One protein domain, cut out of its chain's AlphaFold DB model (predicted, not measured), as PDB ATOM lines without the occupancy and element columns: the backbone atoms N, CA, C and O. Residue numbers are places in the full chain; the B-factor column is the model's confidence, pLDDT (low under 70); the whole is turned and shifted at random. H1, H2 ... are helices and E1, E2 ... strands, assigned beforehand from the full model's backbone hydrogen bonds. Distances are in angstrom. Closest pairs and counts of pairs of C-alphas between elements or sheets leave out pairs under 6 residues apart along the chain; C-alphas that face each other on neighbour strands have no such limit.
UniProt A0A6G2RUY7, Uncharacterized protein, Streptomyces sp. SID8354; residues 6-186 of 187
ATOM      1  N   LEU A   6       6.617 -28.174  25.549       86.75
ATOM      2  CA  LEU A   6       7.966 -28.722  25.473       86.75
ATOM      3  C   LEU A   6       8.504 -29.118  26.856       86.75
ATOM      4  O   LEU A   6       8.391 -28.379  27.833       86.75
ATOM      5  N   ARG A   7       9.083 -30.319  26.952       89.69
ATOM      6  CA  ARG A   7       9.645 -30.876  28.195       89.69
ATOM      7  C   ARG A   7      11.083 -31.310  27.983       89.69
ATOM      8  O   ARG A   7      11.445 -31.731  26.891       89.69
ATOM      9  N   ALA A   8      11.888 -31.275  29.037       87.50
ATOM     10  CA  ALA A   8      13.205 -31.897  29.034       87.50
ATOM     11  C   ALA A   8      13.126 -33.302  29.637       87.50
ATOM     12  O   ALA A   8      12.270 -33.568  30.476       87.50
ATOM     13  N   ALA A   9      14.040 -34.189  29.268       88.19
ATOM     14  CA  ALA A   9      14.254 -35.452  29.963       88.19
ATOM     15  C   ALA A   9      15.743 -35.780  30.030       88.19
ATOM     16  O   ALA A   9      16.524 -35.377  29.165       88.19
ATOM     17  N   GLN A  10      16.124 -36.531  31.060       83.31
ATOM     18  CA  GLN A  10      17.472 -37.071  31.173       83.31
ATOM     19  C   GLN A  10      17.617 -38.326  30.300       83.31
ATOM     20  O   GLN A  10      16.676 -39.122  30.234       83.31
ATOM     21  N   PRO A  11      18.767 -38.516  29.631       81.25
ATOM     22  CA  PRO A  11      19.030 -39.744  28.896       81.25
ATOM     23  C   PRO A  11      19.187 -40.921  29.863       81.25
ATOM     24  O   PRO A  11      19.833 -40.803  30.905       81.25
ATOM     25  N   HIS A  12      18.636 -42.076  29.503       80.88
ATOM     26  CA  HIS A  12      18.977 -43.335  30.156       80.88
ATOM     27  C   HIS A  12      20.307 -43.868  29.605       80.88
ATOM     28  O   HIS A  12      20.618 -43.690  28.427       80.88
ATOM     29  N   ALA A  13      21.084 -44.559  30.447       71.88
ATOM     30  CA  ALA A  13      22.412 -45.066  30.080       71.88
ATOM     31  C   ALA A  13      22.388 -45.943  28.812       71.88
ATOM     32  O   ALA A  13      23.237 -45.803  27.934       71.88
ATOM     33  N   ASP A  14      21.363 -46.784  28.685       81.38
ATOM     34  CA  ASP A  14      21.215 -47.728  27.577       81.38
ATOM     35  C   ASP A  14      20.803 -47.048  26.252       81.38
ATOM     36  O   ASP A  14      20.999 -47.617  25.182       81.38
ATOM     37  N   GLU A  15      20.230 -45.835  26.289       83.94
ATOM     38  CA  GLU A  15      19.705 -45.145  25.094       83.94
ATOM     39  C   GLU A  15      20.815 -44.670  24.169       83.94
ATOM     40  O   GLU A  15      20.675 -44.723  22.949       83.94
ATOM     41  N   THR A  16      21.936 -44.236  24.749       84.00
ATOM     42  CA  THR A  16      23.106 -43.824  23.966       84.00
ATOM     43  C   THR A  16      23.680 -45.011  23.211       84.00
ATOM     44  O   THR A  16      23.922 -44.908  22.013       84.00
ATOM     45  N   THR A  17      23.828 -46.155  23.881       82.44
ATOM     46  CA  THR A  17      24.281 -47.395  23.240       82.44
ATOM     47  C   THR A  17      23.321 -47.815  22.134       82.44
ATOM     48  O   THR A  17      23.756 -47.999  21.004       82.44
ATOM     49  N   ALA A  18      22.018 -47.847  22.415       82.12
ATOM     50  CA  ALA A  18      21.013 -48.282  21.453       82.12
ATOM     51  C   ALA A  18      20.959 -47.381  20.198       82.12
ATOM     52  O   ALA A  18      20.860 -47.881  19.078       82.12
ATOM     53  N   LEU A  19      21.075 -46.056  20.357       84.62
ATOM     54  CA  LEU A  19      21.129 -45.126  19.222       84.62
ATOM     55  C   LEU A  19      22.450 -45.209  18.449       84.62
ATOM     56  O   LEU A  19      22.447 -45.030  17.231       84.62
ATOM     57  N   LEU A  20      23.570 -45.504  19.112       85.00
ATOM     58  CA  LEU A  20      24.849 -45.760  18.442       85.00
ATOM     59  C   LEU A  20      24.826 -47.064  17.640       85.00
ATOM     60  O   LEU A  20      25.361 -47.102  16.532       85.00
ATOM     61  N   ASP A  21      24.187 -48.106  18.160       82.69
ATOM     62  CA  ASP A  21      24.042 -49.385  17.464       82.69
ATOM     63  C   ASP A  21      23.124 -49.225  16.248       82.69
ATOM     64  O   ASP A  21      23.472 -49.647  15.144       82.69
ATOM     65  N   TRP A  22      22.000 -48.512  16.397       83.56
ATOM     66  CA  TRP A  22      21.157 -48.140  15.257       83.56
ATOM     67  C   TRP A  22      21.948 -47.338  14.217       83.56
ATOM     68  O   TRP A  22      21.908 -47.657  13.030       83.56
ATOM     69  N   SER A  23      22.717 -46.342  14.669       86.06
ATOM     70  CA  SER A  23      23.535 -45.484  13.805       86.06
ATOM     71  C   SER A  23      24.584 -46.265  13.025       86.06
ATOM     72  O   SER A  23      24.829 -45.971  11.860       86.06
ATOM     73  N   SER A  24      25.195 -47.267  13.654       85.31
ATOM     74  CA  SER A  24      26.196 -48.118  13.008       85.31
ATOM     75  C   SER A  24      25.548 -48.937  11.894       85.31
ATOM     76  O   SER A  24      26.040 -48.924  10.773       85.31
ATOM     77  N   ASN A  25      24.371 -49.512  12.146       82.56
ATOM     78  CA  ASN A  25      23.601 -50.257  11.145       82.56
ATOM     79  C   ASN A  25      23.029 -49.391  10.002       82.56
ATOM     80  O   ASN A  25      22.669 -49.922   8.956       82.56
ATOM     81  N   HIS A  26      22.955 -48.069  10.183       82.06
ATOM     82  CA  HIS A  26      22.406 -47.116   9.207       82.06
ATOM     83  C   HIS A  26      23.445 -46.066   8.778       82.06
ATOM     84  O   HIS A  26      23.091 -44.941   8.413       82.06
ATOM     85  N   LEU A  27      24.737 -46.414   8.808       85.44
ATOM     86  CA  LEU A  27      25.836 -45.486   8.517       85.44
ATOM     87  C   LEU A  27      25.666 -44.777   7.162       85.44
ATOM     88  O   LEU A  27      25.744 -43.551   7.101       85.44
ATOM     89  N   ASP A  28      25.359 -45.519   6.095       83.44
ATOM     90  CA  ASP A  28      25.160 -44.948   4.756       83.44
ATOM     91  C   ASP A  28      24.005 -43.940   4.709       83.44
ATOM     92  O   ASP A  28      24.027 -42.974   3.941       83.44
ATOM     93  N   GLU A  29      22.949 -44.177   5.486       82.25
ATOM     94  CA  GLU A  29      21.813 -43.265   5.588       82.25
ATOM     95  C   GLU A  29      22.190 -42.001   6.359       82.25
ATOM     96  O   GLU A  29      21.865 -40.897   5.915       82.25
ATOM     97  N   LEU A  30      22.944 -42.141   7.450       84.50
ATOM     98  CA  LEU A  30      23.461 -41.020   8.229       84.50
ATOM     99  C   LEU A  30      24.423 -40.145   7.423       84.50
ATOM    100  O   LEU A  30      24.321 -38.919   7.468       84.50
ATOM    101  N   GLU A  31      25.331 -40.739   6.651       85.88
ATOM    102  CA  GLU A  31      26.267 -39.988   5.809       85.88
ATOM    103  C   GLU A  31      25.537 -39.247   4.679       85.88
ATOM    104  O   GLU A  31      25.821 -38.072   4.407       85.88
ATOM    105  N   ARG A  32      24.523 -39.879   4.071       81.94
ATOM    106  CA  ARG A  32      23.629 -39.217   3.108       81.94
ATOM    107  C   ARG A  32      22.821 -38.100   3.761       81.94
ATOM    108  O   ARG A  32      22.702 -37.024   3.174       81.94
ATOM    109  N   TRP A  33      22.281 -38.323   4.957       83.38
ATOM    110  CA  TRP A  33      21.550 -37.316   5.724       83.38
ATOM    111  C   TRP A  33      22.428 -36.097   6.005       83.38
ATOM    112  O   TRP A  33      22.007 -34.977   5.704       83.38
ATOM    113  N   ALA A  34      23.649 -36.322   6.499       81.69
ATOM    114  CA  ALA A  34      24.611 -35.280   6.834       81.69
ATOM    115  C   ALA A  34      25.003 -34.477   5.591       81.69
ATOM    116  O   ALA A  34      24.969 -33.247   5.612       81.69
ATOM    117  N   THR A  35      25.269 -35.165   4.477       79.88
ATOM    118  CA  THR A  35      25.605 -34.539   3.191       79.88
ATOM    119  C   THR A  35      24.459 -33.679   2.661       79.88
ATOM    120  O   THR A  35      24.663 -32.503   2.361       79.88
ATOM    121  N   ARG A  36      23.233 -34.223   2.591       73.56
ATOM    122  CA  ARG A  36      22.049 -33.495   2.092       73.56
ATOM    123  C   ARG A  36      21.750 -32.237   2.902       73.56
ATOM    124  O   ARG A  36      21.253 -31.262   2.355       73.56
ATOM    125  N   ARG A  37      22.038 -32.271   4.203       74.50
ATOM    126  CA  ARG A  37      21.745 -31.186   5.148       74.50
ATOM    127  C   ARG A  37      22.953 -30.311   5.470       74.50
ATOM    128  O   ARG A  37      22.839 -29.445   6.327       74.50
ATOM    129  N   GLN A  38      24.091 -30.550   4.813       74.69
ATOM    130  CA  GLN A  38      25.354 -29.839   5.038       74.69
ATOM    131  C   GLN A  38      25.792 -29.825   6.518       74.69
ATOM    132  O   GLN A  38      26.420 -28.879   6.991       74.69
ATOM    133  N   VAL A  39      25.473 -30.890   7.258       78.50
ATOM    134  CA  VAL A  39      25.843 -31.051   8.668       78.50
ATOM    135  C   VAL A  39      27.192 -31.755   8.756       78.50
ATOM    136  O   VAL A  39      27.398 -32.811   8.159       78.50
ATOM    137  N   ARG A  40      28.114 -31.203   9.549       84.00
ATOM    138  CA  ARG A  40      29.414 -31.826   9.815       84.00
ATOM    139  C   ARG A  40      29.382 -32.592  11.136       84.00
ATOM    140  O   ARG A  40      29.587 -32.003  12.192       84.00
ATOM    141  N   ILE A  41      29.192 -33.910  11.061       86.81
ATOM    142  CA  ILE A  41      29.321 -34.797  12.227       86.81
ATOM    143  C   ILE A  41      30.771 -34.727  12.748       86.81
ATOM    144  O   ILE A  41      31.709 -34.828  11.945       86.81
ATOM    145  N   PRO A  42      30.997 -34.565  14.066       89.88
ATOM    146  CA  PRO A  42      32.335 -34.556  14.640       89.88
ATOM    147  C   PRO A  42      33.127 -35.813  14.273       89.88
ATOM    148  O   PRO A  42      32.649 -36.938  14.425       89.88
ATOM    149  N   GLY A  43      34.374 -35.619  13.836       88.81
ATOM    150  CA  GLY A  43      35.253 -36.703  13.379       88.81
ATOM    151  C   GLY A  43      35.369 -37.885  14.354       88.81
ATOM    152  O   GLY A  43      35.242 -39.020  13.901       88.81
ATOM    153  N   PRO A  44      35.543 -37.663  15.674       91.19
ATOM    154  CA  PRO A  44      35.593 -38.755  16.649       91.19
ATOM    155  C   PRO A  44      34.304 -39.584  16.726       91.19
ATOM    156  O   PRO A  44      34.382 -40.803  16.860       91.19
ATOM    157  N   ILE A  45      33.135 -38.944  16.602       90.06
ATOM    158  CA  ILE A  45      31.831 -39.625  16.614       90.06
ATOM    159  C   ILE A  45      31.702 -40.496  15.366       90.06
ATOM    160  O   ILE A  45      31.447 -41.694  15.466       90.06
ATOM    161  N   LEU A  46      31.964 -39.915  14.191       89.50
ATOM    162  CA  LEU A  46      31.880 -40.637  12.923       89.50
ATOM    163  C   LEU A  46      32.881 -41.802  12.856       89.50
ATOM    164  O   LEU A  46      32.538 -42.886  12.394       89.50
ATOM    165  N   ALA A  47      34.106 -41.606  13.350       89.50
ATOM    166  CA  ALA A  47      35.109 -42.663  13.423       89.50
ATOM    167  C   ALA A  47      34.683 -43.805  14.361       89.50
ATOM    168  O   ALA A  47      34.926 -44.969  14.047       89.50
ATOM    169  N   GLY A  48      34.033 -43.486  15.486       88.75
ATOM    170  CA  GLY A  48      33.478 -44.481  16.404       88.75
ATOM    171  C   GLY A  48      32.392 -45.338  15.752       88.75
ATOM    172  O   GLY A  48      32.432 -46.559  15.872       88.75
ATOM    173  N   ILE A  49      31.478 -44.712  15.009       87.50
ATOM    174  CA  ILE A  49      30.395 -45.409  14.295       87.50
ATOM    175  C   ILE A  49      30.955 -46.275  13.166       87.50
ATOM    176  O   ILE A  49      30.603 -47.442  13.061       87.50
ATOM    177  N   ARG A  50      31.880 -45.742  12.358       88.56
ATOM    178  CA  ARG A  50      32.546 -46.502  11.286       88.56
ATOM    179  C   ARG A  50      33.299 -47.718  11.814       88.56
ATOM    180  O   ARG A  50      33.306 -48.751  11.156       88.56
ATOM    181  N   ARG A  51      33.926 -47.603  12.990       87.44
ATOM    182  CA  ARG A  51      34.587 -48.737  13.642       87.44
ATOM    183  C   ARG A  51      33.575 -49.823  14.009       87.44
ATOM    184  O   ARG A  51      33.788 -50.958  13.616       87.44
ATOM    185  N   ARG A  52      32.474 -49.463  14.680       83.62
ATOM    186  CA  ARG A  52      31.402 -50.415  15.024       83.62
ATOM    187  C   ARG A  52      30.805 -51.078  13.782       83.62
ATOM    188  O   ARG A  52      30.691 -52.291  13.735       83.62
ATOM    189  N   TYR A  53      30.526 -50.292  12.744       81.69
ATOM    190  CA  TYR A  53      30.029 -50.804  11.466       81.69
ATOM    191  C   TYR A  53      30.968 -51.849  10.838       81.69
ATOM    192  O   TYR A  53      30.507 -52.860  10.324       81.69
ATOM    193  N   ALA A  54      32.285 -51.626  10.904       83.38
ATOM    194  CA  ALA A  54      33.277 -52.575  10.402       83.38
ATOM    195  C   ALA A  54      33.448 -53.822  11.294       83.38
ATOM    196  O   ALA A  54      33.914 -54.847  10.807       83.38
ATOM    197  N   GLU A  55      33.110 -53.738  12.583       80.81
ATOM    198  CA  GLU A  55      33.169 -54.856  13.536       80.81
ATOM    199  C   GLU A  55      31.955 -55.801  13.409       80.81
ATOM    200  O   GLU A  55      32.087 -56.984  13.721       80.81
ATOM    201  N   ASP A  56      30.810 -55.314  12.912       70.38
ATOM    202  CA  ASP A  56      29.538 -56.060  12.857       70.38
ATOM    203  C   ASP A  56      29.334 -56.933  11.589       70.38
ATOM    204  O   ASP A  56      28.368 -57.694  11.522       70.38
ATOM    205  N   ASP A  57      30.232 -56.857  10.595       58.47
ATOM    206  CA  ASP A  57      30.396 -57.751   9.418       58.47
ATOM    207  C   ASP A  57      29.098 -58.328   8.776       58.47
ATOM    208  O   ASP A  57      29.046 -59.464   8.299       58.47
ATOM    209  N   GLY A  58      28.015 -57.540   8.745       52.62
ATOM    210  CA  GLY A  58      26.751 -57.882   8.076       52.62
ATOM    211  C   GLY A  58      25.791 -58.789   8.859       52.62
ATOM    212  O   GLY A  58      24.818 -59.286   8.284       52.62
ATOM    213  N   GLY A  59      26.019 -59.010  10.156       51.72
ATOM    214  CA  GLY A  59      25.051 -59.697  11.008       51.72
ATOM    215  C   GLY A  59      23.781 -58.860  11.178       51.72
ATOM    216  O   GLY A  59      23.839 -57.752  11.702       51.72
ATOM    217  N   ALA A  60      22.620 -59.383  10.763       53.03
ATOM    218  CA  ALA A  60      21.344 -58.744  11.082       53.03
ATOM    219  C   ALA A  60      21.246 -58.586  12.611       53.03
ATOM    220  O   ALA A  60      21.361 -59.595  13.319       53.03
ATOM    221  N   PRO A  61      21.070 -57.360  13.136       54.03
ATOM    222  CA  PRO A  61      21.070 -57.146  14.571       54.03
ATOM    223  C   PRO A  61      19.952 -57.972  15.205       54.03
ATOM    224  O   PRO A  61      18.827 -58.031  14.697       54.03
ATOM    225  N   ALA A  62      20.262 -58.623  16.328       51.41
ATOM    226  CA  ALA A  62      19.236 -59.252  17.144       51.41
ATOM    227  C   ALA A  62      18.170 -58.200  17.481       51.41
ATOM    228  O   ALA A  62      18.503 -57.071  17.845       51.41
ATOM    229  N   PHE A  63      16.892 -58.557  17.347       49.28
ATOM    230  CA  PHE A  63      15.801 -57.651  17.691       49.28
ATOM    231  C   PHE A  63      15.860 -57.336  19.191       49.28
ATOM    232  O   PHE A  63      15.458 -58.144  20.031       49.28
ATOM    233  N   VAL A  64      16.382 -56.160  19.526       54.47
ATOM    234  CA  VAL A  64      16.325 -55.594  20.871       54.47
ATOM    235  C   VAL A  64      15.138 -54.636  20.893       54.47
ATOM    236  O   VAL A  64      15.071 -53.747  20.039       54.47
ATOM    237  N   PRO A  65      14.179 -54.793  21.829       56.41
ATOM    238  CA  PRO A  65      13.070 -53.861  21.931       56.41
ATOM    239  C   PRO A  65      13.616 -52.439  22.113       56.41
ATOM    240  O   PRO A  65      14.575 -52.252  22.870       56.41
ATOM    241  N   PRO A  66      13.032 -51.435  21.439       64.12
ATOM    242  CA  PRO A  66      13.654 -50.127  21.336       64.12
ATOM    243  C   PRO A  66      13.772 -49.494  22.723       64.12
ATOM    244  O   PRO A  66      12.770 -49.148  23.347       64.12
ATOM    245  N   VAL A  67      14.995 -49.355  23.238       70.69
ATOM    246  CA  VAL A  67      15.249 -48.771  24.569       70.69
ATOM    247  C   VAL A  67      14.692 -47.344  24.648       70.69
ATOM    248  O   VAL A  67      14.204 -46.919  25.693       70.69
ATOM    249  N   TRP A  68      14.670 -46.645  23.513       72.69
ATOM    250  CA  TRP A  68      14.092 -45.314  23.338       72.69
ATOM    251  C   TRP A  68      12.550 -45.267  23.399       72.69
ATOM    252  O   TRP A  68      11.983 -44.173  23.430       72.69
ATOM    253  N   ASN A  69      11.864 -46.416  23.489       70.62
ATOM    254  CA  ASN A  69      10.419 -46.494  23.742       70.62
ATOM    255  C   ASN A  69      10.060 -46.484  25.241       70.62
ATOM    256  O   ASN A  69       8.884 -46.570  25.601       70.62
ATOM    257  N   ARG A  70      11.042 -46.363  26.140       71.50
ATOM    258  CA  ARG A  70      10.780 -46.217  27.578       71.50
ATOM    259  C   ARG A  70      10.202 -44.835  27.888       71.50
ATOM    260  O   ARG A  70      10.626 -43.827  27.322       71.50
ATOM    261  N   LYS A  71       9.257 -44.793  28.834       74.44
ATOM    262  CA  LYS A  71       8.657 -43.540  29.301       74.44
ATOM    263  C   LYS A  71       9.743 -42.671  29.953       74.44
ATOM    264  O   LYS A  71      10.341 -43.119  30.932       74.44
ATOM    265  N   PRO A  72      10.002 -41.459  29.439       72.19
ATOM    266  CA  PRO A  72      11.064 -40.611  29.959       72.19
ATOM    267  C   PRO A  72      10.736 -40.084  31.360       72.19
ATOM    268  O   PRO A  72       9.582 -39.784  31.681       72.19
ATOM    269  N   ASN A  73      11.778 -39.882  32.168       79.31
ATOM    270  CA  ASN A  73      11.697 -39.078  33.386       79.31
ATOM    271  C   ASN A  73      11.725 -37.590  33.010       79.31
ATOM    272  O   ASN A  73      12.766 -36.932  33.087       79.31
ATOM    273  N   SER A  74      10.588 -37.081  32.533       80.06
ATOM    274  CA  SER A  74      10.473 -35.699  32.074       80.06
ATOM    275  C   SER A  74      10.477 -34.705  33.238       80.06
ATOM    276  O   SER A  74       9.818 -34.910  34.256       80.06
ATOM    277  N   VAL A  75      11.162 -33.585  33.044       79.56
ATOM    278  CA  VAL A  75      11.211 -32.431  33.946       79.56
ATOM    279  C   VAL A  75      10.874 -31.151  33.168       79.56
ATOM    280  O   VAL A  75      11.020 -31.123  31.938       79.56
ATOM    281  N   PRO A  76      10.392 -30.086  33.834       74.62
ATOM    282  CA  PRO A  76      10.175 -28.799  33.177       74.62
ATOM    283  C   PRO A  76      11.448 -28.293  32.484       74.62
ATOM    284  O   PRO A  76      12.545 -28.415  33.033       74.62
ATOM    285  N   ALA A  77      11.303 -27.713  31.290       69.81
ATOM    286  CA  ALA A  77      12.428 -27.256  30.468       69.81
ATOM    287  C   ALA A  77      13.320 -26.223  31.180       69.81
ATOM    288  O   ALA A  77      14.536 -26.228  31.019       69.81
ATOM    289  N   GLU A  78      12.724 -25.385  32.026       68.56
ATOM    290  CA  GLU A  78      13.405 -24.350  32.815       68.56
ATOM    291  C   GLU A  78      14.373 -24.915  33.868       68.56
ATOM    292  O   GLU A  78      15.204 -24.186  34.402       68.56
ATOM    293  N   GLN A  79      14.281 -26.213  34.178       71.62
ATOM    294  CA  GLN A  79      15.056 -26.863  35.239       71.62
ATOM    295  C   GLN A  79      16.302 -27.596  34.727       71.62
ATOM    296  O   GLN A  79      16.983 -28.256  35.513       71.62
ATOM    297  N   VAL A  80      16.616 -27.507  33.428       73.62
ATOM    298  CA  VAL A  80      17.774 -28.194  32.835       73.62
ATOM    299  C   VAL A  80      18.807 -27.218  32.263       73.62
ATOM    300  O   VAL A  80      18.445 -26.125  31.831       73.62
ATOM    301  N   PRO A  81      20.098 -27.605  32.188       70.56
ATOM    302  CA  PRO A  81      21.154 -26.757  31.626       70.56
ATOM    303  C   PRO A  81      20.872 -26.260  30.199       70.56
ATOM    304  O   PRO A  81      21.386 -25.225  29.788       70.56
ATOM    305  N   GLN A  82      20.047 -26.988  29.444       74.56
ATOM    306  CA  GLN A  82      19.677 -26.672  28.067       74.56
ATOM    307  C   GLN A  82      18.416 -25.796  27.947       74.56
ATOM    308  O   GLN A  82      17.914 -25.634  26.839       74.56
ATOM    309  N   ALA A  83      17.907 -25.207  29.035       74.81
ATOM    310  CA  ALA A  83      16.662 -24.427  29.046       74.81
ATOM    311  C   ALA A  83      16.555 -23.398  27.903       74.81
ATOM    312  O   ALA A  83      15.524 -23.321  27.245       74.81
ATOM    313  N   ALA A  84      17.634 -22.669  27.593       75.81
ATOM    314  CA  ALA A  84      17.640 -21.675  26.517       75.81
ATOM    315  C   ALA A  84      17.394 -22.280  25.121       75.81
ATOM    316  O   ALA A  84      16.642 -21.712  24.328       75.81
ATOM    317  N   LEU A  85      17.985 -23.446  24.830       81.12
ATOM    318  CA  LEU A  85      17.711 -24.194  23.599       81.12
ATOM    319  C   LEU A  85      16.238 -24.602  23.545       81.12
ATOM    320  O   LEU A  85      15.595 -24.469  22.508       81.12
ATOM    321  N   LEU A  86      15.719 -25.113  24.661       81.88
ATOM    322  CA  LEU A  86      14.357 -25.626  24.755       81.88
ATOM    323  C   LEU A  86      13.320 -24.514  24.555       81.88
ATOM    324  O   LEU A  86      12.388 -24.700  23.780       81.88
ATOM    325  N   SER A  87      13.527 -23.342  25.158       79.69
ATOM    326  CA  SER A  87      12.671 -22.169  24.947       79.69
ATOM    327  C   SER A  87      12.736 -21.646  23.511       79.69
ATOM    328  O   SER A  87      11.716 -21.251  22.950       79.69
ATOM    329  N   ALA A  88      13.920 -21.652  22.889       81.12
ATOM    330  CA  ALA A  88      14.049 -21.287  21.480       81.12
ATOM    331  C   ALA A  88      13.297 -22.284  20.581       81.12
ATOM    332  O   ALA A  88      12.577 -21.873  19.674       81.12
ATOM    333  N   LEU A  89      13.405 -23.584  20.875       84.19
ATOM    334  CA  LEU A  89      12.733 -24.648  20.134       84.19
ATOM    335  C   LEU A  89      11.216 -24.557  20.273       84.19
ATOM    336  O   LEU A  89      10.511 -24.650  19.274       84.19
ATOM    337  N   GLU A  90      10.717 -24.324  21.482       85.44
ATOM    338  CA  GLU A  90       9.296 -24.116  21.745       85.44
ATOM    339  C   GLU A  90       8.753 -22.916  20.965       85.44
ATOM    340  O   GLU A  90       7.774 -23.048  20.232       85.44
ATOM    341  N   ARG A  91       9.427 -21.762  21.049       82.62
ATOM    342  CA  ARG A  91       9.037 -20.553  20.312       82.62
ATOM    343  C   ARG A  91       8.989 -20.796  18.805       82.62
ATOM    344  O   ARG A  91       8.042 -20.370  18.147       82.62
ATOM    345  N   ASP A  92       9.993 -21.477  18.267       82.69
ATOM    346  CA  ASP A  92      10.079 -21.740  16.835       82.69
ATOM    347  C   ASP A  92       9.035 -22.778  16.384       82.69
ATOM    348  O   ASP A  92       8.503 -22.663  15.282       82.69
ATOM    349  N   LEU A  93       8.705 -23.777  17.216       83.88
ATOM    350  CA  LEU A  93       7.681 -24.789  16.919       83.88
ATOM    351  C   LEU A  93       6.252 -24.262  17.075       83.88
ATOM    352  O   LEU A  93       5.368 -24.719  16.354       83.88
ATOM    353  N   LEU A  94       6.016 -23.262  17.930       84.25
ATOM    354  CA  LEU A  94       4.711 -22.599  18.036       84.25
ATOM    355  C   LEU A  94       4.248 -22.003  16.698       84.25
ATOM    356  O   LEU A  94       3.051 -22.009  16.411       84.25
ATOM    357  N   MET A  95       5.182 -21.570  15.843       82.38
ATOM    358  CA  MET A  95       4.880 -21.106  14.480       82.38
ATOM    359  C   MET A  95       4.268 -22.203  13.596       82.38
ATOM    360  O   MET A  95       3.560 -21.896  12.641       82.38
ATOM    361  N   TYR A  96       4.499 -23.474  13.936       80.75
ATOM    362  CA  TYR A  96       4.002 -24.657  13.232       80.75
ATOM    363  C   TYR A  96       2.918 -25.405  14.027       80.75
ATOM    364  O   TYR A  96       2.547 -26.517  13.658       80.75
ATOM    365  N   ALA A  97       2.379 -24.823  15.106       81.19
ATOM    366  CA  ALA A  97       1.475 -25.514  16.032       81.19
ATOM    367  C   ALA A  97       0.183 -26.047  15.381       81.19
ATOM    368  O   ALA A  97      -0.407 -27.001  15.883       81.19
ATOM    369  N   ALA A  98      -0.281 -25.446  14.281       79.50
ATOM    370  CA  ALA A  98      -1.411 -25.967  13.509       79.50
ATOM    371  C   ALA A  98      -1.044 -27.287  12.814       79.50
ATOM    372  O   ALA A  98      -1.652 -28.314  13.100       79.50
ATOM    373  N   SER A  99       0.011 -27.276  11.997       80.56
ATOM    374  CA  SER A  99       0.501 -28.456  11.276       80.56
ATOM    375  C   SER A  99       0.973 -29.564  12.216       80.56
ATOM    376  O   SER A  99       0.755 -30.742  11.949       80.56
ATOM    377  N   LEU A 100       1.595 -29.203  13.342       82.50
ATOM    378  CA  LEU A 100       1.992 -30.164  14.367       82.50
ATOM    379  C   LEU A 100       0.777 -30.815  15.037       82.50
ATOM    380  O   LEU A 100       0.773 -32.027  15.213       82.50
ATOM    381  N   ALA A 101      -0.271 -30.048  15.356       81.38
ATOM    382  CA  ALA A 101      -1.499 -30.600  15.928       81.38
ATOM    383  C   ALA A 101      -2.254 -31.503  14.937       81.38
ATOM    384  O   ALA A 101      -2.736 -32.563  15.331       81.38
ATOM    385  N   GLU A 102      -2.322 -31.125  13.657       79.38
ATOM    386  CA  GLU A 102      -2.859 -31.981  12.585       79.38
ATOM    387  C   GLU A 102      -2.064 -33.282  12.460       79.38
ATOM    388  O   GLU A 102      -2.630 -34.369  12.357       79.38
ATOM    389  N   GLY A 103      -0.741 -33.170  12.552       74.50
ATOM    390  CA  GLY A 103       0.185 -34.286  12.638       74.50
ATOM    391  C   GLY A 103       0.282 -34.905  14.029       74.50
ATOM    392  O   GLY A 103       1.282 -35.559  14.280       74.50
ATOM    393  N   GLY A 104      -0.675 -34.706  14.944       81.38
ATOM    394  CA  GLY A 104      -0.752 -35.396  16.240       81.38
ATOM    395  C   GLY A 104       0.439 -35.199  17.191       81.38
ATOM    396  O   GLY A 104       0.682 -36.067  18.034       81.38
ATOM    397  N   ILE A 105       1.189 -34.105  17.053       84.00
ATOM    398  CA  ILE A 105       2.348 -33.733  17.879       84.00
ATOM    399  C   ILE A 105       2.015 -32.426  18.612       84.00
ATOM    400  O   ILE A 105       2.377 -31.331  18.196       84.00
ATOM    401  N   ASP A 106       1.278 -32.538  19.712       84.75
ATOM    402  CA  ASP A 106       0.906 -31.422  20.593       84.75
ATOM    403  C   ASP A 106       1.892 -31.214  21.758       84.75
ATOM    404  O   ASP A 106       1.913 -30.155  22.392       84.75
ATOM    405  N   ASP A 107       2.766 -32.189  22.005       87.38
ATOM    406  CA  ASP A 107       3.874 -32.079  22.943       87.38
ATOM    407  C   ASP A 107       5.143 -32.777  22.441       87.38
ATOM    408  O   ASP A 107       5.106 -33.654  21.573       87.38
ATOM    409  N   LEU A 108       6.285 -32.358  22.986       88.50
ATOM    410  CA  LEU A 108       7.590 -32.920  22.662       88.50
ATOM    411  C   LEU A 108       8.468 -33.017  23.911       88.50
ATOM    412  O   LEU A 108       8.692 -32.031  24.619       88.50
ATOM    413  N   THR A 109       9.019 -34.204  24.158       90.38
ATOM    414  CA  THR A 109      10.060 -34.406  25.173       90.38
ATOM    415  C   THR A 109      11.433 -34.386  24.515       90.38
ATOM    416  O   THR A 109      11.708 -35.177  23.621       90.38
ATOM    417  N   VAL A 110      12.327 -33.514  24.969       89.44
ATOM    418  CA  VAL A 110      13.662 -33.326  24.397       89.44
ATOM    419  C   VAL A 110      14.726 -33.883  25.336       89.44
ATOM    420  O   VAL A 110      14.725 -33.628  26.539       89.44
ATOM    421  N   THR A 111      15.665 -34.645  24.788       89.88
ATOM    422  CA  THR A 111      16.808 -35.209  25.510       89.88
ATOM    423  C   THR A 111      18.078 -34.868  24.750       89.88
ATOM    424  O   THR A 111      18.246 -35.286  23.611       89.88
ATOM    425  N   THR A 112      18.987 -34.117  25.368       87.88
ATOM    426  CA  THR A 112      20.313 -33.882  24.778       87.88
ATOM    427  C   THR A 112      21.233 -35.040  25.141       87.88
ATOM    428  O   THR A 112      21.271 -35.442  26.304       87.88
ATOM    429  N   MET A 113      21.955 -35.588  24.168       87.38
ATOM    430  CA  MET A 113      22.834 -36.735  24.358       87.38
ATOM    431  C   MET A 113      24.213 -36.502  23.758       87.38
ATOM    432  O   MET A 113      24.360 -35.909  22.690       87.38
ATOM    433  N   THR A 114      25.216 -37.044  24.433       86.88
ATOM    434  CA  THR A 114      26.600 -37.023  23.973       86.88
ATOM    435  C   THR A 114      26.886 -38.222  23.081       86.88
ATOM    436  O   THR A 114      26.431 -39.335  23.337       86.88
ATOM    437  N   GLY A 115      27.676 -38.000  22.033       84.50
ATOM    438  CA  GLY A 115      28.241 -39.074  21.214       84.50
ATOM    439  C   GLY A 115      27.338 -39.600  20.101       84.50
ATOM    440  O   GLY A 115      27.826 -40.352  19.265       84.50
ATOM    441  N   ILE A 116      26.071 -39.186  20.022       87.50
ATOM    442  CA  ILE A 116      25.194 -39.561  18.904       87.50
ATOM    443  C   ILE A 116      25.459 -38.708  17.646       87.50
ATOM    444  O   ILE A 116      25.847 -37.544  17.766       87.50
ATOM    445  N   PRO A 117      25.263 -39.250  16.428       87.31
ATOM    446  CA  PRO A 117      25.636 -38.578  15.173       87.31
ATOM    447  C   PRO A 117      24.555 -37.698  14.543       87.31
ATOM    448  O   PRO A 117      24.835 -37.006  13.567       87.31
ATOM    449  N   ALA A 118      23.320 -37.753  15.026       87.31
ATOM    450  CA  ALA A 118      22.210 -37.018  14.438       87.31
ATOM    451  C   ALA A 118      21.096 -36.817  15.465       87.31
ATOM    452  O   ALA A 118      21.107 -37.423  16.537       87.31
ATOM    453  N   ALA A 119      20.148 -35.942  15.137       87.12
ATOM    454  CA  ALA A 119      18.906 -35.857  15.885       87.12
ATOM    455  C   ALA A 119      17.998 -37.039  15.515       87.12
ATOM    456  O   ALA A 119      17.830 -37.326  14.331       87.12
ATOM    457  N   PHE A 120      17.400 -37.686  16.516       85.44
ATOM    458  CA  PHE A 120      16.501 -38.832  16.339       85.44
ATOM    459  C   PHE A 120      15.143 -38.542  16.956       85.44
ATOM    460  O   PHE A 120      15.071 -38.035  18.078       85.44
ATOM    461  N   TYR A 121      14.074 -38.896  16.250       85.94
ATOM    462  CA  TYR A 121      12.717 -38.783  16.767       85.94
ATOM    463  C   TYR A 121      12.132 -40.164  17.040       85.94
ATOM    464  O   TYR A 121      12.117 -41.019  16.161       85.94
ATOM    465  N   ALA A 122      11.641 -40.378  18.258       84.06
ATOM    466  CA  ALA A 122      10.892 -41.562  18.650       84.06
ATOM    467  C   ALA A 122       9.398 -41.200  18.756       84.06
ATOM    468  O   ALA A 122       8.999 -40.566  19.744       84.06
ATOM    469  N   PRO A 123       8.564 -41.578  17.768       78.06
ATOM    470  CA  PRO A 123       7.173 -41.136  17.682       78.06
ATOM    471  C   PRO A 123       6.304 -41.636  18.839       78.06
ATOM    472  O   PRO A 123       5.502 -40.867  19.359       78.06
ATOM    473  N   GLU A 124       6.521 -42.873  19.294       79.38
ATOM    474  CA  GLU A 124       5.731 -43.527  20.355       79.38
ATOM    475  C   GLU A 124       5.688 -42.729  21.666       79.38
ATOM    476  O   GLU A 124       4.669 -42.690  22.349       79.38
ATOM    477  N   ASN A 125       6.787 -42.050  22.008       80.00
ATOM    478  CA  ASN A 125       6.879 -41.213  23.209       80.00
ATOM    479  C   ASN A 125       7.053 -39.727  22.891       80.00
ATOM    480  O   ASN A 125       7.427 -38.966  23.785       80.00
ATOM    481  N   ARG A 126       6.851 -39.328  21.625       85.44
ATOM    482  CA  ARG A 126       7.060 -37.954  21.137       85.44
ATOM    483  C   ARG A 126       8.385 -37.383  21.639       85.44
ATOM    484  O   ARG A 126       8.453 -36.299  22.226       85.44
ATOM    485  N   ARG A 127       9.449 -38.174  21.482       87.44
ATOM    486  CA  ARG A 127      10.749 -37.887  22.084       87.44
ATOM    487  C   ARG A 127      11.777 -37.527  21.027       87.44
ATOM    488  O   ARG A 127      12.008 -38.290  20.098       87.44
ATOM    489  N   LEU A 128      12.408 -36.373  21.200       89.31
ATOM    490  CA  LEU A 128      13.484 -35.868  20.362       89.31
ATOM    491  C   LEU A 128      14.822 -36.022  21.086       89.31
ATOM    492  O   LEU A 128      15.080 -35.356  22.091       89.31
ATOM    493  N   PHE A 129      15.688 -36.876  20.555       89.06
ATOM    494  CA  PHE A 129      17.076 -36.993  20.982       89.06
ATOM    495  C   PHE A 129      17.929 -36.033  20.158       89.06
ATOM    496  O   PHE A 129      17.923 -36.099  18.931       89.06
ATOM    497  N   LEU A 130      18.658 -35.141  20.823       88.31
ATOM    498  CA  LEU A 130      19.506 -34.134  20.190       88.31
ATOM    499  C   LEU A 130      20.978 -34.393  20.505       88.31
ATOM    500  O   LEU A 130      21.307 -34.550  21.681       88.31
ATOM    501  N   PRO A 131      21.884 -34.379  19.513       88.56
ATOM    502  CA  PRO A 131      23.309 -34.392  19.793       88.56
ATOM    503  C   PRO A 131      23.726 -33.096  20.477       88.56
ATOM    504  O   PRO A 131      23.422 -32.009  19.985       88.56
ATOM    505  N   ASP A 132      24.484 -33.199  21.561       85.25
ATOM    506  CA  ASP A 132      25.062 -32.053  22.269       85.25
ATOM    507  C   ASP A 132      25.909 -31.137  21.371       85.25
ATOM    508  O   ASP A 132      25.849 -29.913  21.483       85.25
ATOM    509  N   TRP A 133      26.646 -31.713  20.427       83.75
ATOM    510  CA  TRP A 133      27.435 -30.956  19.461       83.75
ATOM    511  C   TRP A 133      26.570 -30.242  18.420       83.75
ATOM    512  O   TRP A 133      26.967 -29.186  17.944       83.75
ATOM    513  N   LEU A 134      25.392 -30.778  18.084       77.44
ATOM    514  CA  LEU A 134      24.499 -30.185  17.087       77.44
ATOM    515  C   LEU A 134      23.709 -29.012  17.682       77.44
ATOM    516  O   LEU A 134      23.422 -28.041  16.986       77.44
ATOM    517  N   VAL A 135      23.439 -29.067  18.989       69.62
ATOM    518  CA  VAL A 135      22.869 -27.959  19.770       69.62
ATOM    519  C   VAL A 135      23.747 -26.706  19.695       69.62
ATOM    520  O   VAL A 135      23.225 -25.599  19.592       69.62
ATOM    521  N   GLY A 136      25.072 -26.871  19.711       62.62
ATOM    522  CA  GLY A 136      26.028 -25.762  19.616       62.62
ATOM    523  C   GLY A 136      26.303 -25.269  18.191       62.62
ATOM    524  O   GLY A 136      26.952 -24.240  18.026       62.62
ATOM    525  N   THR A 137      25.838 -25.989  17.164       60.78
ATOM    526  CA  THR A 137      26.149 -25.725  15.750       60.78
ATOM    527  C   THR A 137      24.906 -25.535  14.891       60.78
ATOM    528  O   THR A 137      24.966 -25.799  13.689       60.78
ATOM    529  N   VAL A 138      23.768 -25.128  15.460       61.06
ATOM    530  CA  VAL A 138      22.614 -24.704  14.654       61.06
ATOM    531  C   VAL A 138      23.042 -23.457  13.873       61.06
ATOM    532  O   VAL A 138      22.932 -22.341  14.361       61.06
ATOM    533  N   CYS A 139      23.650 -23.675  12.702       53.31
ATOM    534  CA  CYS A 139      24.143 -22.647  11.791       53.31
ATOM    535  C   CYS A 139      23.027 -21.664  11.503       53.31
ATOM    536  O   CYS A 139      21.929 -22.127  11.254       53.31
ATOM    537  N   ASP A 140      23.305 -20.369  11.368       54.88
ATOM    538  CA  ASP A 140      22.292 -19.342  11.065       54.88
ATOM    539  C   ASP A 140      21.550 -19.542   9.725       54.88
ATOM    540  O   ASP A 140      20.612 -18.807   9.417       54.88
ATOM    541  N   ARG A 141      21.976 -20.502   8.891       54.44
ATOM    542  CA  ARG A 141      21.449 -20.738   7.541       54.44
ATOM    543  C   ARG A 141      21.111 -22.204   7.301       54.44
ATOM    544  O   ARG A 141      21.953 -23.081   7.488       54.44
ATOM    545  N   LEU A 142      19.878 -22.416   6.855       52.22
ATOM    546  CA  LEU A 142      19.254 -23.718   6.617       52.22
ATOM    547  C   LEU A 142      19.646 -24.335   5.279       52.22
ATOM    548  O   LEU A 142      19.866 -25.539   5.165       52.22
ATOM    549  N   PHE A 143      19.716 -23.478   4.266       55.25
ATOM    550  CA  PHE A 143      19.988 -23.842   2.888       55.25
ATOM    551  C   PHE A 143      21.034 -22.895   2.315       55.25
ATOM    552  O   PHE A 143      21.079 -21.706   2.650       55.25
ATOM    553  N   ALA A 144      21.872 -23.421   1.424       54.09
ATOM    554  CA  ALA A 144      22.697 -22.573   0.583       54.09
ATOM    555  C   ALA A 144      21.779 -21.730  -0.328       54.09
ATOM    556  O   ALA A 144      20.790 -22.266  -0.836       54.09
ATOM    557  N   PRO A 145      22.085 -20.440  -0.552       53.66
ATOM    558  CA  PRO A 145      21.353 -19.622  -1.513       53.66
ATOM    559  C   PRO A 145      21.298 -20.297  -2.884       53.66
ATOM    560  O   PRO A 145      22.299 -20.840  -3.361       53.66
ATOM    561  N   THR A 146      20.138 -20.246  -3.529       57.91
ATOM    562  CA  THR A 146      19.941 -20.753  -4.894       57.91
ATOM    563  C   THR A 146      19.358 -19.658  -5.782       57.91
ATOM    564  O   THR A 146      18.926 -18.617  -5.297       57.91
ATOM    565  N   ALA A 147      19.313 -19.887  -7.096       65.69
ATOM    566  CA  ALA A 147      18.677 -18.949  -8.026       65.69
ATOM    567  C   ALA A 147      17.174 -18.740  -7.738       65.69
ATOM    568  O   ALA A 147      16.636 -17.688  -8.066       65.69
ATOM    569  N   LEU A 148      16.514 -19.729  -7.122       45.41
ATOM    570  CA  LEU A 148      15.104 -19.659  -6.722       45.41
ATOM    571  C   LEU A 148      14.920 -19.012  -5.342       45.41
ATOM    572  O   LEU A 148      13.902 -18.372  -5.098       45.41
ATOM    573  N   PHE A 149      15.920 -19.129  -4.465       55.22
ATOM    574  CA  PHE A 149      15.913 -18.575  -3.110       55.22
ATOM    575  C   PHE A 149      17.225 -17.819  -2.853       55.22
ATOM    576  O   PHE A 149      18.181 -18.399  -2.324       55.22
ATOM    577  N   PRO A 150      17.305 -16.542  -3.275       63.31
ATOM    578  CA  PRO A 150      18.539 -15.759  -3.216       63.31
ATOM    579  C   PRO A 150      18.920 -15.357  -1.787       63.31
ATOM    580  O   PRO A 150      20.103 -15.174  -1.494       63.31
ATOM    581  N   GLU A 151      17.940 -15.265  -0.888       58.53
ATOM    582  CA  GLU A 151      18.170 -15.053   0.537       58.53
ATOM    583  C   GLU A 151      17.991 -16.381   1.286       58.53
ATOM    584  O   GLU A 151      16.934 -17.010   1.175       58.53
ATOM    585  N   PRO A 152      19.013 -16.850   2.026       58.06
ATOM    586  CA  PRO A 152      18.903 -18.087   2.777       58.06
ATOM    587  C   PRO A 152      17.923 -17.874   3.940       58.06
ATOM    588  O   PRO A 152      18.107 -16.922   4.705       58.06
ATOM    589  N   PRO A 153      16.905 -18.737   4.116       59.31
ATOM    590  CA  PRO A 153      16.020 -18.624   5.262       59.31
ATOM    591  C   PRO A 153      16.827 -18.822   6.556       59.31
ATOM    592  O   PRO A 153      17.766 -19.635   6.580       59.31
ATOM    593  N   PRO A 154      16.487 -18.081   7.626       61.72
ATOM    594  CA  PRO A 154      17.174 -18.208   8.900       61.72
ATOM    595  C   PRO A 154      16.963 -19.616   9.444       61.72
ATOM    596  O   PRO A 154      15.839 -20.120   9.446       61.72
ATOM    597  N   SER A 155      18.027 -20.248   9.930       64.62
ATOM    598  CA  SER A 155      17.852 -21.491  10.670       64.62
ATOM    599  C   SER A 155      17.160 -21.236  11.986       64.62
ATOM    600  O   SER A 155      17.669 -20.540  12.862       64.62
ATOM    601  N   THR A 156      16.015 -21.873  12.139       72.69
ATOM    602  CA  THR A 156      15.345 -22.020  13.419       72.69
ATOM    603  C   THR A 156      15.865 -23.276  14.103       72.69
ATOM    604  O   THR A 156      16.187 -24.277  13.453       72.69
ATOM    605  N   VAL A 157      15.908 -23.277  15.433       73.19
ATOM    606  CA  VAL A 157      16.283 -24.485  16.189       73.19
ATOM    607  C   VAL A 157      15.250 -25.604  16.002       73.19
ATOM    608  O   VAL A 157      15.581 -26.778  16.167       73.19
ATOM    609  N   SER A 158      14.035 -25.277  15.535       75.19
ATOM    610  CA  SER A 158      13.035 -26.256  15.074       75.19
ATOM    611  C   SER A 158      13.500 -27.121  13.903       75.19
ATOM    612  O   SER A 158      12.992 -28.229  13.730       75.19
ATOM    613  N   TRP A 159      14.527 -26.705  13.154       76.31
ATOM    614  CA  TRP A 159      15.155 -27.565  12.152       76.31
ATOM    615  C   TRP A 159      15.692 -28.868  12.738       76.31
ATOM    616  O   TRP A 159      15.604 -29.896  12.074       76.31
ATOM    617  N   LEU A 160      16.178 -28.861  13.983       76.94
ATOM    618  CA  LEU A 160      16.671 -30.067  14.653       76.94
ATOM    619  C   LEU A 160      15.581 -31.134  14.765       76.94
ATOM    620  O   LEU A 160      15.805 -32.303  14.448       76.94
ATOM    621  N   PHE A 161      14.379 -30.707  15.156       82.31
ATOM    622  CA  PHE A 161      13.211 -31.571  15.195       82.31
ATOM    623  C   PHE A 161      12.861 -32.057  13.788       82.31
ATOM    624  O   PHE A 161      12.773 -33.255  13.546       82.31
ATOM    625  N   PHE A 162      12.755 -31.164  12.810       78.00
ATOM    626  CA  PHE A 162      12.336 -31.604  11.487       78.00
ATOM    627  C   PHE A 162      13.364 -32.478  10.748       78.00
ATOM    628  O   PHE A 162      12.988 -33.334   9.948       78.00
ATOM    629  N   GLN A 163      14.662 -32.291  10.994       76.31
ATOM    630  CA  GLN A 163      15.705 -33.178  10.478       76.31
ATOM    631  C   GLN A 163      15.584 -34.588  11.052       76.31
ATOM    632  O   GLN A 163      15.847 -35.547  10.323       76.31
ATOM    633  N   SER A 164      15.198 -34.699  12.326       77.62
ATOM    634  CA  SER A 164      15.027 -35.985  12.998       77.62
ATOM    635  C   SER A 164      13.819 -36.775  12.514       77.62
ATOM    636  O   SER A 164      13.849 -37.995  12.586       77.62
ATOM    637  N   LEU A 165      12.799 -36.121  11.946       73.62
ATOM    638  CA  LEU A 165      11.646 -36.835  11.390       73.62
ATOM    639  C   LEU A 165      12.063 -37.787  10.259       73.62
ATOM    640  O   LEU A 165      11.468 -38.844  10.088       73.62
ATOM    641  N   VAL A 166      13.120 -37.447   9.515       70.12
ATOM    642  CA  VAL A 166      13.645 -38.300   8.436       70.12
ATOM    643  C   VAL A 166      14.497 -39.452   8.972       70.12
ATOM    644  O   VAL A 166      14.536 -40.503   8.350       70.12
ATOM    645  N   LEU A 167      15.147 -39.283  10.126       67.50
ATOM    646  CA  LEU A 167      15.903 -40.335  10.809       67.50
ATOM    647  C   LEU A 167      15.089 -40.853  12.001       67.50
ATOM    648  O   LEU A 167      15.382 -40.545  13.159       67.50
ATOM    649  N   THR A 168      14.041 -41.622  11.697       64.12
ATOM    650  CA  THR A 168      13.147 -42.217  12.701       64.12
ATOM    651  C   THR A 168      13.482 -43.705  12.895       64.12
ATOM    652  O   THR A 168      13.284 -44.502  11.975       64.12
ATOM    653  N   PRO A 169      13.962 -44.128  14.076       60.94
ATOM    654  CA  PRO A 169      14.086 -45.540  14.410       60.94
ATOM    655  C   PRO A 169      12.731 -46.124  14.880       60.94
ATOM    656  O   PRO A 169      12.130 -45.535  15.784       60.94
ATOM    657  N   PRO A 170      12.261 -47.297  14.398       54.84
ATOM    658  CA  PRO A 170      12.831 -48.183  13.388       54.84
ATOM    659  C   PRO A 170      12.015 -48.155  12.076       54.84
ATOM    660  O   PRO A 170      10.917 -48.692  11.991       54.84
ATOM    661  N   SER A 171      12.593 -47.557  11.039       51.81
ATOM    662  CA  SER A 171      12.376 -47.869   9.614       51.81
ATOM    663  C   SER A 171      11.028 -47.566   8.942       51.81
ATOM    664  O   SER A 171      11.024 -47.501   7.719       51.81
ATOM    665  N   GLU A 172       9.936 -47.266   9.642       51.34
ATOM    666  CA  GLU A 172       8.763 -46.626   9.022       51.34
ATOM    667  C   GLU A 172       8.138 -45.607   9.983       51.34
ATOM    668  O   GLU A 172       7.809 -45.957  11.120       51.34
ATOM    669  N   PRO A 173       7.918 -44.344   9.570       49.75
ATOM    670  CA  PRO A 173       6.996 -43.477  10.280       49.75
ATOM    671  C   PRO A 173       5.573 -44.005  10.048       49.75
ATOM    672  O   PRO A 173       4.824 -43.495   9.224       49.75
ATOM    673  N   SER A 174       5.167 -45.049  10.764       45.22
ATOM    674  CA  SER A 174       3.767 -45.458  10.812       45.22
ATOM    675  C   SER A 174       3.048 -44.544  11.802       45.22
ATOM    676  O   SER A 174       3.000 -44.830  12.997       45.22
ATOM    677  N   GLY A 175       2.544 -43.399  11.336       52.34
ATOM    678  CA  GLY A 175       1.737 -42.527  12.185       52.34
ATOM    679  C   GLY A 175       1.853 -41.026  11.913       52.34
ATOM    680  O   GLY A 175       2.267 -40.612  10.831       52.34
ATOM    681  N   PRO A 176       1.492 -40.191  12.902       54.31
ATOM    682  CA  PRO A 176       1.277 -38.754  12.723       54.31
ATOM    683  C   PRO A 176       2.496 -37.977  12.170       54.31
ATOM    684  O   PRO A 176       2.346 -37.006  11.429       54.31
ATOM    685  N   ALA A 177       3.712 -38.480  12.415       56.34
ATOM    686  CA  ALA A 177       4.963 -37.953  11.861       56.34
ATOM    687  C   ALA A 177       5.075 -38.062  10.327       56.34
ATOM    688  O   ALA A 177       5.700 -37.203   9.706       56.34
ATOM    689  N   ALA A 178       4.448 -39.066   9.700       56.34
ATOM    690  CA  ALA A 178       4.427 -39.201   8.242       56.34
ATOM    691  C   ALA A 178       3.666 -38.051   7.569       56.34
ATOM    692  O   ALA A 178       4.068 -37.590   6.504       56.34
ATOM    693  N   HIS A 179       2.615 -37.534   8.213       58.19
ATOM    694  CA  HIS A 179       1.876 -36.377   7.707       58.19
ATOM    695  C   HIS A 179       2.731 -35.104   7.733       58.19
ATOM    696  O   HIS A 179       2.720 -34.343   6.771       58.19
ATOM    697  N   VAL A 180       3.547 -34.913   8.777       57.19
ATOM    698  CA  VAL A 180       4.495 -33.785   8.862       57.19
ATOM    699  C   VAL A 180       5.617 -33.908   7.819       57.19
ATOM    700  O   VAL A 180       6.058 -32.902   7.263       57.19
ATOM    701  N   LEU A 181       6.065 -35.131   7.516       53.44
ATOM    702  CA  LEU A 181       7.055 -35.398   6.467       53.44
ATOM    703  C   LEU A 181       6.501 -35.168   5.052       53.44
ATOM    704  O   LEU A 181       7.192 -34.569   4.232       53.44
ATOM    705  N   GLY A 182       5.255 -35.570   4.779       47.16
ATOM    706  CA  GLY A 182       4.608 -35.378   3.473       47.16
ATOM    707  C   GLY A 182       4.397 -33.906   3.097       47.16
ATOM    708  O   GLY A 182       4.474 -33.552   1.922       47.16
ATOM    709  N   ILE A 183       4.215 -33.035   4.098       47.81
ATOM    710  CA  ILE A 183       4.164 -31.576   3.908       47.81
ATOM    711  C   ILE A 183       5.534 -31.031   3.466       47.81
ATOM    712  O   ILE A 183       5.593 -30.084   2.698       47.81
ATOM    713  N   ARG A 184       6.642 -31.645   3.899       44.75
ATOM    714  CA  ARG A 184       8.006 -31.185   3.585       44.75
ATOM    715  C   ARG A 184       8.565 -31.649   2.245       44.75
ATOM    716  O   ARG A 184       9.481 -31.006   1.750       44.75
ATOM    717  N   GLU A 185       8.094 -32.766   1.700       39.25
ATOM    718  CA  GLU A 185       8.546 -33.244   0.381       39.25
ATOM    719  C   GLU A 185       7.787 -32.590  -0.786       39.25
ATOM    720  O   GLU A 185       8.191 -32.756  -1.934       39.25
ATOM    721  N   SER A 186       6.712 -31.845  -0.500       35.22
ATOM    722  CA  SER A 186       5.835 -31.240  -1.514       35.22
ATOM    723  C   SER A 186       6.087 -29.746  -1.783       35.22
ATOM    724  O   SER A 186       5.351 -29.176  -2.586       35.22
TER     725      SER A 186
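This is residues 6 to 186 of the 187 residues of an uncharacterized protein of Streptomyces sp. SID8354 (UniProt A0A6G2RUY7). A strongly twisted wall of five strands has H4 and H7 packed on one face, two layers, with helices on one face of a sheet. H1 and the hairpin of H2 and H3 cluster toward the end of the sheet where E3 and E5 finish, H5 and H8 toward the other, and a long loop, residues 136 to 157, reaches far out. The printed part has 181 residues with eight named helices and five named strands, in the order E1 H1 H2 H3 E2 H4 H5 E3 E4 E5 H6 H7 H8; the sheet, E2 E1 E3 E5 E4, is mixed. The class is mixed, helices and strands; the whole is compact, with a radius of gyration of the C-alphas of 16.2 A and spans of 44 by 42 by 32 A.

Begin in the sheet at C-alpha 6, (7.966, -28.722, 25.473), where E1, residues 6 to 9, starts. Look next for E3, residues 107 to 113, 19.6 A long, then E5, 127 to 131, 13.2 A, E4, 120 to 122, and E2, 74 to 76. Find C-alpha 13 at (22.412, -45.066, 30.080); from there H1 runs 19.7 A to residue 25. The other helices are H2, 27 to 36, H3, 43 to 55, 18.3 A, H4, 83 to 94, 16.4 A, H5, 97 to 102, H6, 132 to 135, H7, 158 to 166, and H8, 176 to 185, ending at C-alpha 185, (8.546, -33.244, 0.381).

Look first across the sheet: E1 and E3 are parallel, N 7 to O 108 2.9 A, as are E3 and E5, N 111 to O 128 2.8 A. Edge strand E2 is antiparallel to E1, N 75 to O 8 2.8 A; E4 and E5 form a hairpin, N 122 to O 127 2.8 A. On the same face, H4 is at a height over the sheet of 9.9 A and H7 at 8.5 A; they touch about perpendicular, 74 degrees, the closest C-alphas being Leu 89 and Ser 158, 5.3 A. H1 and H6 only graze the sheet. H3 touches H1, closest C-alphas Ser 24 and Tyr 53, 4.9 A; H2 and H3, a helical hairpin, only just touch, with 3 pairs of C-alphas within 8 A, closest Leu 27 and Arg 50, 7.3 A. H8 only just touches H5, Leu 100 to Val 180 7.0 A, and H7, Leu 165 to Ala 177 6.8 A between C-alphas, 3 pairs within 8 A each. In H2, H3, H4 and H5 every O i to N i+4 pair is within hydrogen-bond range; H1 has 8 of 9, H7 4 of 5, H8 4 of 6, and H6 is too short.

The C-alphas of Ala 62 and Pro 150, the two farthest apart, are 48.0 A apart. The printed part has no cut; the links H3 to E2 and H6 to H7 are long. Mean pLDDT of the printed part is 74.3, with residues 57 to 66, 77 to 78, 135 to 155 and 167 to 186 under 70.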